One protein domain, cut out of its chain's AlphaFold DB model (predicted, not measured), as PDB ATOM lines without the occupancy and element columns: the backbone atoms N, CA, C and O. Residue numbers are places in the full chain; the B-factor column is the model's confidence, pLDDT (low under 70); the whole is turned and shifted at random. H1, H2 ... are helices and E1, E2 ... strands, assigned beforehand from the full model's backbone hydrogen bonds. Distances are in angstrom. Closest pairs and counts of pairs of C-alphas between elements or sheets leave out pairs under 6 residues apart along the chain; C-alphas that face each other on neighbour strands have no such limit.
ATOM      1  N   ARG A  19     -22.047 143.653   7.530       58.84
ATOM      2  CA  ARG A  19     -21.092 142.857   8.301       58.84
ATOM      3  C   ARG A  19     -21.697 142.401   9.615       58.84
ATOM      4  O   ARG A  19     -22.354 143.189  10.301       58.84
ATOM      5  N   SER A  20     -21.405 141.152   9.969       73.94
ATOM      6  CA  SER A  20     -21.811 140.528  11.224       73.94
ATOM      7  C   SER A  20     -21.418 141.410  12.408       73.94
ATOM      8  O   SER A  20     -20.281 141.874  12.527       73.94
ATOM      9  N   GLN A  21     -22.392 141.691  13.268       82.06
ATOM     10  CA  GLN A  21     -22.164 142.437  14.498       82.06
ATOM     11  C   GLN A  21     -21.849 141.462  15.629       82.06
ATOM     12  O   GLN A  21     -22.435 140.384  15.708       82.06
ATOM     13  N   TRP A  22     -20.942 141.864  16.509       86.94
ATOM     14  CA  TRP A  22     -20.469 141.090  17.647       86.94
ATOM     15  C   TRP A  22     -20.594 141.942  18.902       86.94
ATOM     16  O   TRP A  22     -20.093 143.065  18.933       86.94
ATOM     17  N   GLU A  23     -21.269 141.442  19.928       87.38
ATOM     18  CA  GLU A  23     -21.316 142.085  21.240       87.38
ATOM     19  C   GLU A  23     -20.058 141.747  22.030       87.38
ATOM     20  O   GLU A  23     -19.627 140.593  22.085       87.38
ATOM     21  N   VAL A  24     -19.471 142.780  22.630       87.94
ATOM     22  CA  VAL A  24     -18.211 142.713  23.360       87.94
ATOM     23  C   VAL A  24     -18.486 142.920  24.839       87.94
ATOM     24  O   VAL A  24     -19.106 143.904  25.264       87.94
ATOM     25  N   PHE A  25     -17.965 141.995  25.633       87.19
ATOM     26  CA  PHE A  25     -18.021 142.044  27.078       87.19
ATOM     27  C   PHE A  25     -16.604 141.999  27.627       87.19
ATOM     28  O   PHE A  25     -15.797 141.172  27.208       87.19
ATOM     29  N   VAL A  26     -16.292 142.880  28.569       86.56
ATOM     30  CA  VAL A  26     -14.962 142.926  29.181       86.56
ATOM     31  C   VAL A  26     -15.066 142.812  30.686       86.56
ATOM     32  O   VAL A  26     -15.999 143.317  31.318       86.56
ATOM     33  N   ARG A  27     -14.063 142.167  31.268       85.19
ATOM     34  CA  ARG A  27     -13.821 142.163  32.703       85.19
ATOM     35  C   ARG A  27     -12.530 142.926  32.965       85.19
ATOM     36  O   ARG A  27     -11.457 142.478  32.581       85.19
ATOM     37  N   GLN A  28     -12.638 144.090  33.603       79.56
ATOM     38  CA  GLN A  28     -11.482 144.961  33.870       79.56
ATOM     39  C   GLN A  28     -10.601 144.452  35.017       79.56
ATOM     40  O   GLN A  28      -9.402 144.708  35.049       79.56
ATOM     41  N   ARG A  29     -11.189 143.729  35.974       79.94
ATOM     42  CA  ARG A  29     -10.493 143.107  37.107       79.94
ATOM     43  C   ARG A  29     -11.124 141.758  37.399       79.94
ATOM     44  O   ARG A  29     -12.334 141.621  37.277       79.94
ATOM     45  N   GLU A  30     -10.346 140.788  37.867       79.19
ATOM     46  CA  GLU A  30     -10.839 139.429  38.152       79.19
ATOM     47  C   GLU A  30     -12.039 139.398  39.113       79.19
ATOM     48  O   GLU A  30     -12.925 138.556  38.973       79.19
ATOM     49  N   SER A  31     -12.086 140.340  40.063       82.06
ATOM     50  CA  SER A  31     -13.173 140.478  41.041       82.06
ATOM     51  C   SER A  31     -14.392 141.252  40.529       82.06
ATOM     52  O   SER A  31     -15.401 141.307  41.229       82.06
ATOM     53  N   GLU A  32     -14.311 141.879  39.355       81.25
ATOM     54  CA  GLU A  32     -15.418 142.640  38.783       81.25
ATOM     55  C   GLU A  32     -16.297 141.759  37.887       81.25
ATOM     56  O   GLU A  32     -15.802 140.844  37.219       81.25
ATOM     57  N   PRO A  33     -17.620 142.013  37.861       84.88
ATOM     58  CA  PRO A  33     -18.502 141.334  36.933       84.88
ATOM     59  C   PRO A  33     -18.141 141.709  35.495       84.88
ATOM     60  O   PRO A  33     -17.596 142.776  35.210       84.88
ATOM     61  N   MET A  34     -18.491 140.821  34.576       82.12
ATOM     62  CA  MET A  34     -18.325 141.081  33.160       82.12
ATOM     63  C   MET A  34     -19.315 142.155  32.691       82.12
ATOM     64  O   MET A  34     -20.526 142.024  32.878       82.12
ATOM     65  N   CYS A  35     -18.791 143.213  32.079       83.00
ATOM     66  CA  CYS A  35     -19.564 144.365  31.635       83.00
ATOM     67  C   CYS A  35     -19.651 144.389  30.111       83.00
ATOM     68  O   CYS A  35     -18.637 144.336  29.417       83.00
ATOM     69  N   HIS A  36     -20.869 144.518  29.593       85.25
ATOM     70  CA  HIS A  36     -21.090 144.798  28.179       85.25
ATOM     71  C   HIS A  36     -20.606 146.215  27.853       85.25
ATOM     72  O   HIS A  36     -21.090 147.181  28.450       85.25
ATOM     73  N   VAL A  37     -19.670 146.340  26.912       84.31
ATOM     74  CA  VAL A  37     -19.050 147.627  26.543       84.31
ATOM     75  C   VAL A  37     -19.517 148.160  25.200       84.31
ATOM     76  O   VAL A  37     -19.401 149.358  24.951       84.31
ATOM     77  N   GLY A  38     -20.085 147.307  24.351       82.75
ATOM     78  CA  GLY A  38     -20.625 147.720  23.066       82.75
ATOM     79  C   GLY A  38     -20.573 146.614  22.028       82.75
ATOM     80  O   GLY A  38     -20.294 145.458  22.337       82.75
ATOM     81  N   SER A  39     -20.826 146.997  20.782       83.12
ATOM     82  CA  SER A  39     -20.786 146.106  19.631       83.12
ATOM     83  C   SER A  39     -19.680 146.497  18.652       83.12
ATOM     84  O   SER A  39     -19.365 147.675  18.475       83.12
ATOM     85  N   VAL A  40     -19.098 145.496  17.995       84.75
ATOM     86  CA  VAL A  40     -18.106 145.644  16.930       84.75
ATOM     87  C   VAL A  40     -18.598 144.946  15.667       84.75
ATOM     88  O   VAL A  40     -19.163 143.857  15.717       84.75
ATOM     89  N   ALA A  41     -18.405 145.580  14.515       82.00
ATOM     90  CA  ALA A  41     -18.690 144.968  13.225       82.00
ATOM     91  C   ALA A  41     -17.441 144.254  12.701       82.00
ATOM     92  O   ALA A  41     -16.406 144.896  12.516       82.00
ATOM     93  N   ALA A  42     -17.548 142.956  12.433       81.69
ATOM     94  CA  ALA A  42     -16.452 142.152  11.911       81.69
ATOM     95  C   ALA A  42     -16.978 140.963  11.103       81.69
ATOM     96  O   ALA A  42     -18.013 140.387  11.422       81.69
ATOM     97  N   ASP A  43     -16.239 140.566  10.073       80.50
ATOM     98  CA  ASP A  43     -16.624 139.454   9.198       80.50
ATOM     99  C   ASP A  43     -16.435 138.072   9.856       80.50
ATOM    100  O   ASP A  43     -17.080 137.108   9.447       80.50
ATOM    101  N   SER A  44     -15.610 137.983  10.909       78.94
ATOM    102  CA  SER A  44     -15.290 136.737  11.621       78.94
ATOM    103  C   SER A  44     -14.981 136.984  13.102       78.94
ATOM    104  O   SER A  44     -14.496 138.058  13.460       78.94
ATOM    105  N   GLU A  45     -15.158 135.958  13.939       81.75
ATOM    106  CA  GLU A  45     -14.804 135.967  15.370       81.75
ATOM    107  C   GLU A  45     -13.371 136.460  15.655       81.75
ATOM    108  O   GLU A  45     -13.229 137.397  16.440       81.75
ATOM    109  N   PRO A  46     -12.302 135.938  15.010       85.56
ATOM    110  CA  PRO A  46     -10.945 136.418  15.273       85.56
ATOM    111  C   PRO A  46     -10.768 137.895  14.909       85.56
ATOM    112  O   PRO A  46     -10.073 138.614  15.613       85.56
ATOM    113  N   ALA A  47     -11.432 138.392  13.862       85.81
ATOM    114  CA  ALA A  47     -11.389 139.817  13.541       85.81
ATOM    115  C   ALA A  47     -12.125 140.648  14.605       85.81
ATOM    116  O   ALA A  47     -11.632 141.694  15.017       85.81
ATOM    117  N   ALA A  48     -13.266 140.172  15.113       85.56
ATOM    118  CA  ALA A  48     -13.961 140.821  16.224       85.56
ATOM    119  C   ALA A  48     -13.082 140.872  17.484       85.56
ATOM    120  O   ALA A  48     -13.019 141.912  18.141       85.56
ATOM    121  N   TYR A  49     -12.369 139.777  17.778       83.19
ATOM    122  CA  TYR A  49     -11.427 139.686  18.890       83.19
ATOM    123  C   TYR A  49     -10.297 140.693  18.756       83.19
ATOM    124  O   TYR A  49     -10.081 141.469  19.674       83.19
ATOM    125  N   GLU A  50      -9.612 140.729  17.613       85.81
ATOM    126  CA  GLU A  50      -8.491 141.643  17.382       85.81
ATOM    127  C   GLU A  50      -8.932 143.106  17.511       85.81
ATOM    128  O   GLU A  50      -8.260 143.913  18.153       85.81
ATOM    129  N   HIS A  51     -10.099 143.450  16.958       84.06
ATOM    130  CA  HIS A  51     -10.656 144.795  17.072       84.06
ATOM    131  C   HIS A  51     -11.008 145.152  18.524       84.06
ATOM    132  O   HIS A  51     -10.701 146.256  18.970       84.06
ATOM    133  N   ALA A  52     -11.640 144.236  19.263       82.31
ATOM    134  CA  ALA A  52     -11.952 144.432  20.675       82.31
ATOM    135  C   ALA A  52     -10.670 144.524  21.515       82.31
ATOM    136  O   ALA A  52     -10.519 145.451  22.304       82.31
ATOM    137  N   SER A  53      -9.719 143.621  21.296       80.62
ATOM    138  CA  SER A  53      -8.421 143.617  21.959       80.62
ATOM    139  C   SER A  53      -7.723 144.952  21.733       80.62
ATOM    140  O   SER A  53      -7.439 145.648  22.692       80.62
ATOM    141  N   HIS A  54      -7.605 145.435  20.494       81.56
ATOM    142  CA  HIS A  54      -6.973 146.726  20.204       81.56
ATOM    143  C   HIS A  54      -7.637 147.928  20.912       81.56
ATOM    144  O   HIS A  54      -6.966 148.910  21.231       81.56
ATOM    145  N   LEU A  55      -8.942 147.855  21.193       78.31
ATOM    146  CA  LEU A  55      -9.670 148.876  21.957       78.31
ATOM    147  C   LEU A  55      -9.473 148.751  23.480       78.31
ATOM    148  O   LEU A  55      -9.528 149.767  24.176       78.31
ATOM    149  N   PHE A  56      -9.250 147.539  24.000       71.06
ATOM    150  CA  PHE A  56      -9.291 147.228  25.438       71.06
ATOM    151  C   PHE A  56      -7.984 146.650  26.027       71.06
ATOM    152  O   PHE A  56      -7.918 146.446  27.242       71.06
ATOM    153  N   ASP A  57      -6.938 146.478  25.213       61.84
ATOM    154  CA  ASP A  57      -5.648 145.811  25.498       61.84
ATOM    155  C   ASP A  57      -4.964 146.306  26.783       61.84
ATOM    156  O   ASP A  57      -4.239 145.583  27.454       61.84
ATOM    157  N   ARG A  58      -5.228 147.555  27.179       61.34
ATOM    158  CA  ARG A  58      -4.570 148.172  28.336       61.34
ATOM    159  C   ARG A  58      -5.262 147.951  29.679       61.34
ATOM    160  O   ARG A  58      -4.657 148.282  30.697       61.34
ATOM    161  N   TYR A  59      -6.500 147.451  29.712       61.09
ATOM    162  CA  TYR A  59      -7.308 147.470  30.943       61.09
ATOM    163  C   TYR A  59      -8.220 146.259  31.163       61.09
ATOM    164  O   TYR A  59      -8.832 146.176  32.227       61.09
ATOM    165  N   ALA A  60      -8.348 145.341  30.204       68.38
ATOM    166  CA  ALA A  60      -9.180 144.151  30.361       68.38
ATOM    167  C   ALA A  60      -8.337 142.928  30.749       68.38
ATOM    168  O   ALA A  60      -7.327 142.637  30.119       68.38
ATOM    169  N   VAL A  61      -8.780 142.202  31.777       74.56
ATOM    170  CA  VAL A  61      -8.236 140.888  32.157       74.56
ATOM    171  C   VAL A  61      -8.841 139.793  31.280       74.56
ATOM    172  O   VAL A  61      -8.145 138.862  30.890       74.56
ATOM    173  N   ASP A  62     -10.120 139.932  30.918       84.75
ATOM    174  CA  ASP A  62     -10.804 139.011  30.013       84.75
ATOM    175  C   ASP A  62     -11.690 139.772  29.029       84.75
ATOM    176  O   ASP A  62     -12.371 140.737  29.400       84.75
ATOM    177  N   VAL A  63     -11.721 139.284  27.789       84.00
ATOM    178  CA  VAL A  63     -12.573 139.786  26.708       84.00
ATOM    179  C   VAL A  63     -13.395 138.627  26.165       84.00
ATOM    180  O   VAL A  63     -12.841 137.617  25.736       84.00
ATOM    181  N   TRP A  64     -14.718 138.764  26.196       87.06
ATOM    182  CA  TRP A  64     -15.655 137.824  25.589       87.06
ATOM    183  C   TRP A  64     -16.364 138.493  24.415       87.06
ATOM    184  O   TRP A  64     -16.665 139.689  24.438       87.06
ATOM    185  N   ILE A  65     -16.652 137.691  23.399       85.50
ATOM    186  CA  ILE A  65     -17.282 138.110  22.149       85.50
ATOM    187  C   ILE A  65     -18.386 137.123  21.821       85.50
ATOM    188  O   ILE A  65     -18.209 135.914  21.963       85.50
ATOM    189  N   CYS A  66     -19.525 137.642  21.385       83.69
ATOM    190  CA  CYS A  66     -20.667 136.834  20.984       83.69
ATOM    191  C   CYS A  66     -21.292 137.438  19.724       83.69
ATOM    192  O   CYS A  66     -21.417 138.665  19.654       83.69
ATOM    193  N   PRO A  67     -21.691 136.638  18.720       81.19
ATOM    194  CA  PRO A  67     -22.430 137.159  17.580       81.19
ATOM    195  C   PRO A  67     -23.718 137.827  18.063       81.19
ATOM    196  O   PRO A  67     -24.510 137.214  18.774       81.19
ATOM    197  N   ALA A  68     -23.985 139.059  17.632       76.94
ATOM    198  CA  ALA A  68     -25.193 139.790  18.018       76.94
ATOM    199  C   ALA A  68     -26.483 139.059  17.591       76.94
ATOM    200  O   ALA A  68     -27.533 139.232  18.204       76.94
ATOM    201  N   ALA A  69     -26.405 138.200  16.566       70.06
ATOM    202  CA  ALA A  69     -27.508 137.336  16.146       70.06
ATOM    203  C   ALA A  69     -27.895 136.286  17.207       70.06
ATOM    204  O   ALA A  69     -29.053 135.874  17.271       70.06
ATOM    205  N   GLU A  70     -26.945 135.866  18.042       74.06
ATOM    206  CA  GLU A  70     -27.164 134.895  19.117       74.06
ATOM    207  C   GLU A  70     -27.518 135.566  20.451       74.06
ATOM    208  O   GLU A  70     -28.026 134.912  21.366       74.06
ATOM    209  N   VAL A  71     -27.335 136.886  20.566       71.12
ATOM    210  CA  VAL A  71     -27.671 137.618  21.785       71.12
ATOM    211  C   VAL A  71     -29.164 137.947  21.836       71.12
ATOM    212  O   VAL A  71     -29.706 138.799  21.130       71.12
ATOM    213  N   GLY A  72     -29.863 137.279  22.751       66.00
ATOM    214  CA  GLY A  72     -31.245 137.597  23.088       66.00
ATOM    215  C   GLY A  72     -31.329 138.784  24.048       66.00
ATOM    216  O   GLY A  72     -31.188 138.613  25.259       66.00
ATOM    217  N   ARG A  73     -31.627 139.988  23.545       69.00
ATOM    218  CA  ARG A  73     -31.902 141.145  24.411       69.00
ATOM    219  C   ARG A  73     -33.351 141.129  24.893       69.00
ATOM    220  O   ARG A  73     -34.278 141.299  24.108       69.00
ATOM    221  N   TYR A  74     -33.548 140.997  26.201       65.81
ATOM    222  CA  TYR A  74     -34.865 141.024  26.838       65.81
ATOM    223  C   TYR A  74     -34.977 142.244  27.750       65.81
ATOM    224  O   TYR A  74     -34.249 142.356  28.734       65.81
TER     225      TYR A  74
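This is residues 19 to 74 of the 91 residues of the protein "RSAM-partnered protein" of Natrarchaeobius chitinivorans (UniProt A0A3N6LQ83). A small, twisted sheet of three strands has one helix, H1, packed slantwise over one face, with no named element on the other. E1 is in the middle, joined to E2 as a hairpin, and the tail after E3, residues 68 to 74, leaves the sheet on the side away from H1. The printed part has 56 residues with three named strands and one named helix, in the order E1, E2, H1, E3; the sheet's order is E2, E1, E3, all antiparallel, and the class is mixed. The whole is compact, with a radius of gyration of the C-alphas of 11.0 A, and flat, spanning 32 by 28 by 13 A.

The inner strand E1, residues 21 to 27, is antiparallel to edge strand E2, residues 35 to 41, at 150 degrees, with N 24 and O 38 2.8 A apart, within hydrogen-bond range. Edge strand E3, residues 62 to 67, is antiparallel to E1 at 159 degrees, with N 64 and O 25 within hydrogen-bond range at 2.8 A. The sheet is only just strongly twisted, its C-alphas lying up to 4.2 A off its best plane. H1, residues 45 to 56, is on the sheet at a height of 8.4 A, giving two layers, a helix on one face of a sheet. It lies over E1 and E3, slantwise to the strands, at 46 degrees to E1 on the local plane. The closest C-alphas of H1 and E3 are those of Tyr 49 and Ile 65, 6.9 A apart. E2, H1 and E3 form a split strand-helix-strand unit, two strands running the same way with E1 between them, and its crossover is right-handed. Every O i to N i+4 pair in H1 is within hydrogen-bond range.

E1 is 20.0 A long from C-alpha 21 at (-22.164, 142.437, 14.498), E2 18.4 A, H1 16.1 A, and E3 17.1 A, ending at C-alpha 67 at (-22.430, 137.159, 17.580).

The C-alphas farthest apart, those of Arg 19 and Ser 31, are 33.8 A apart. The printed part has no cut, and no link is long. The model's pLDDT is under 70 at residue 19, residues 57 to 60 and residues 72 to 74.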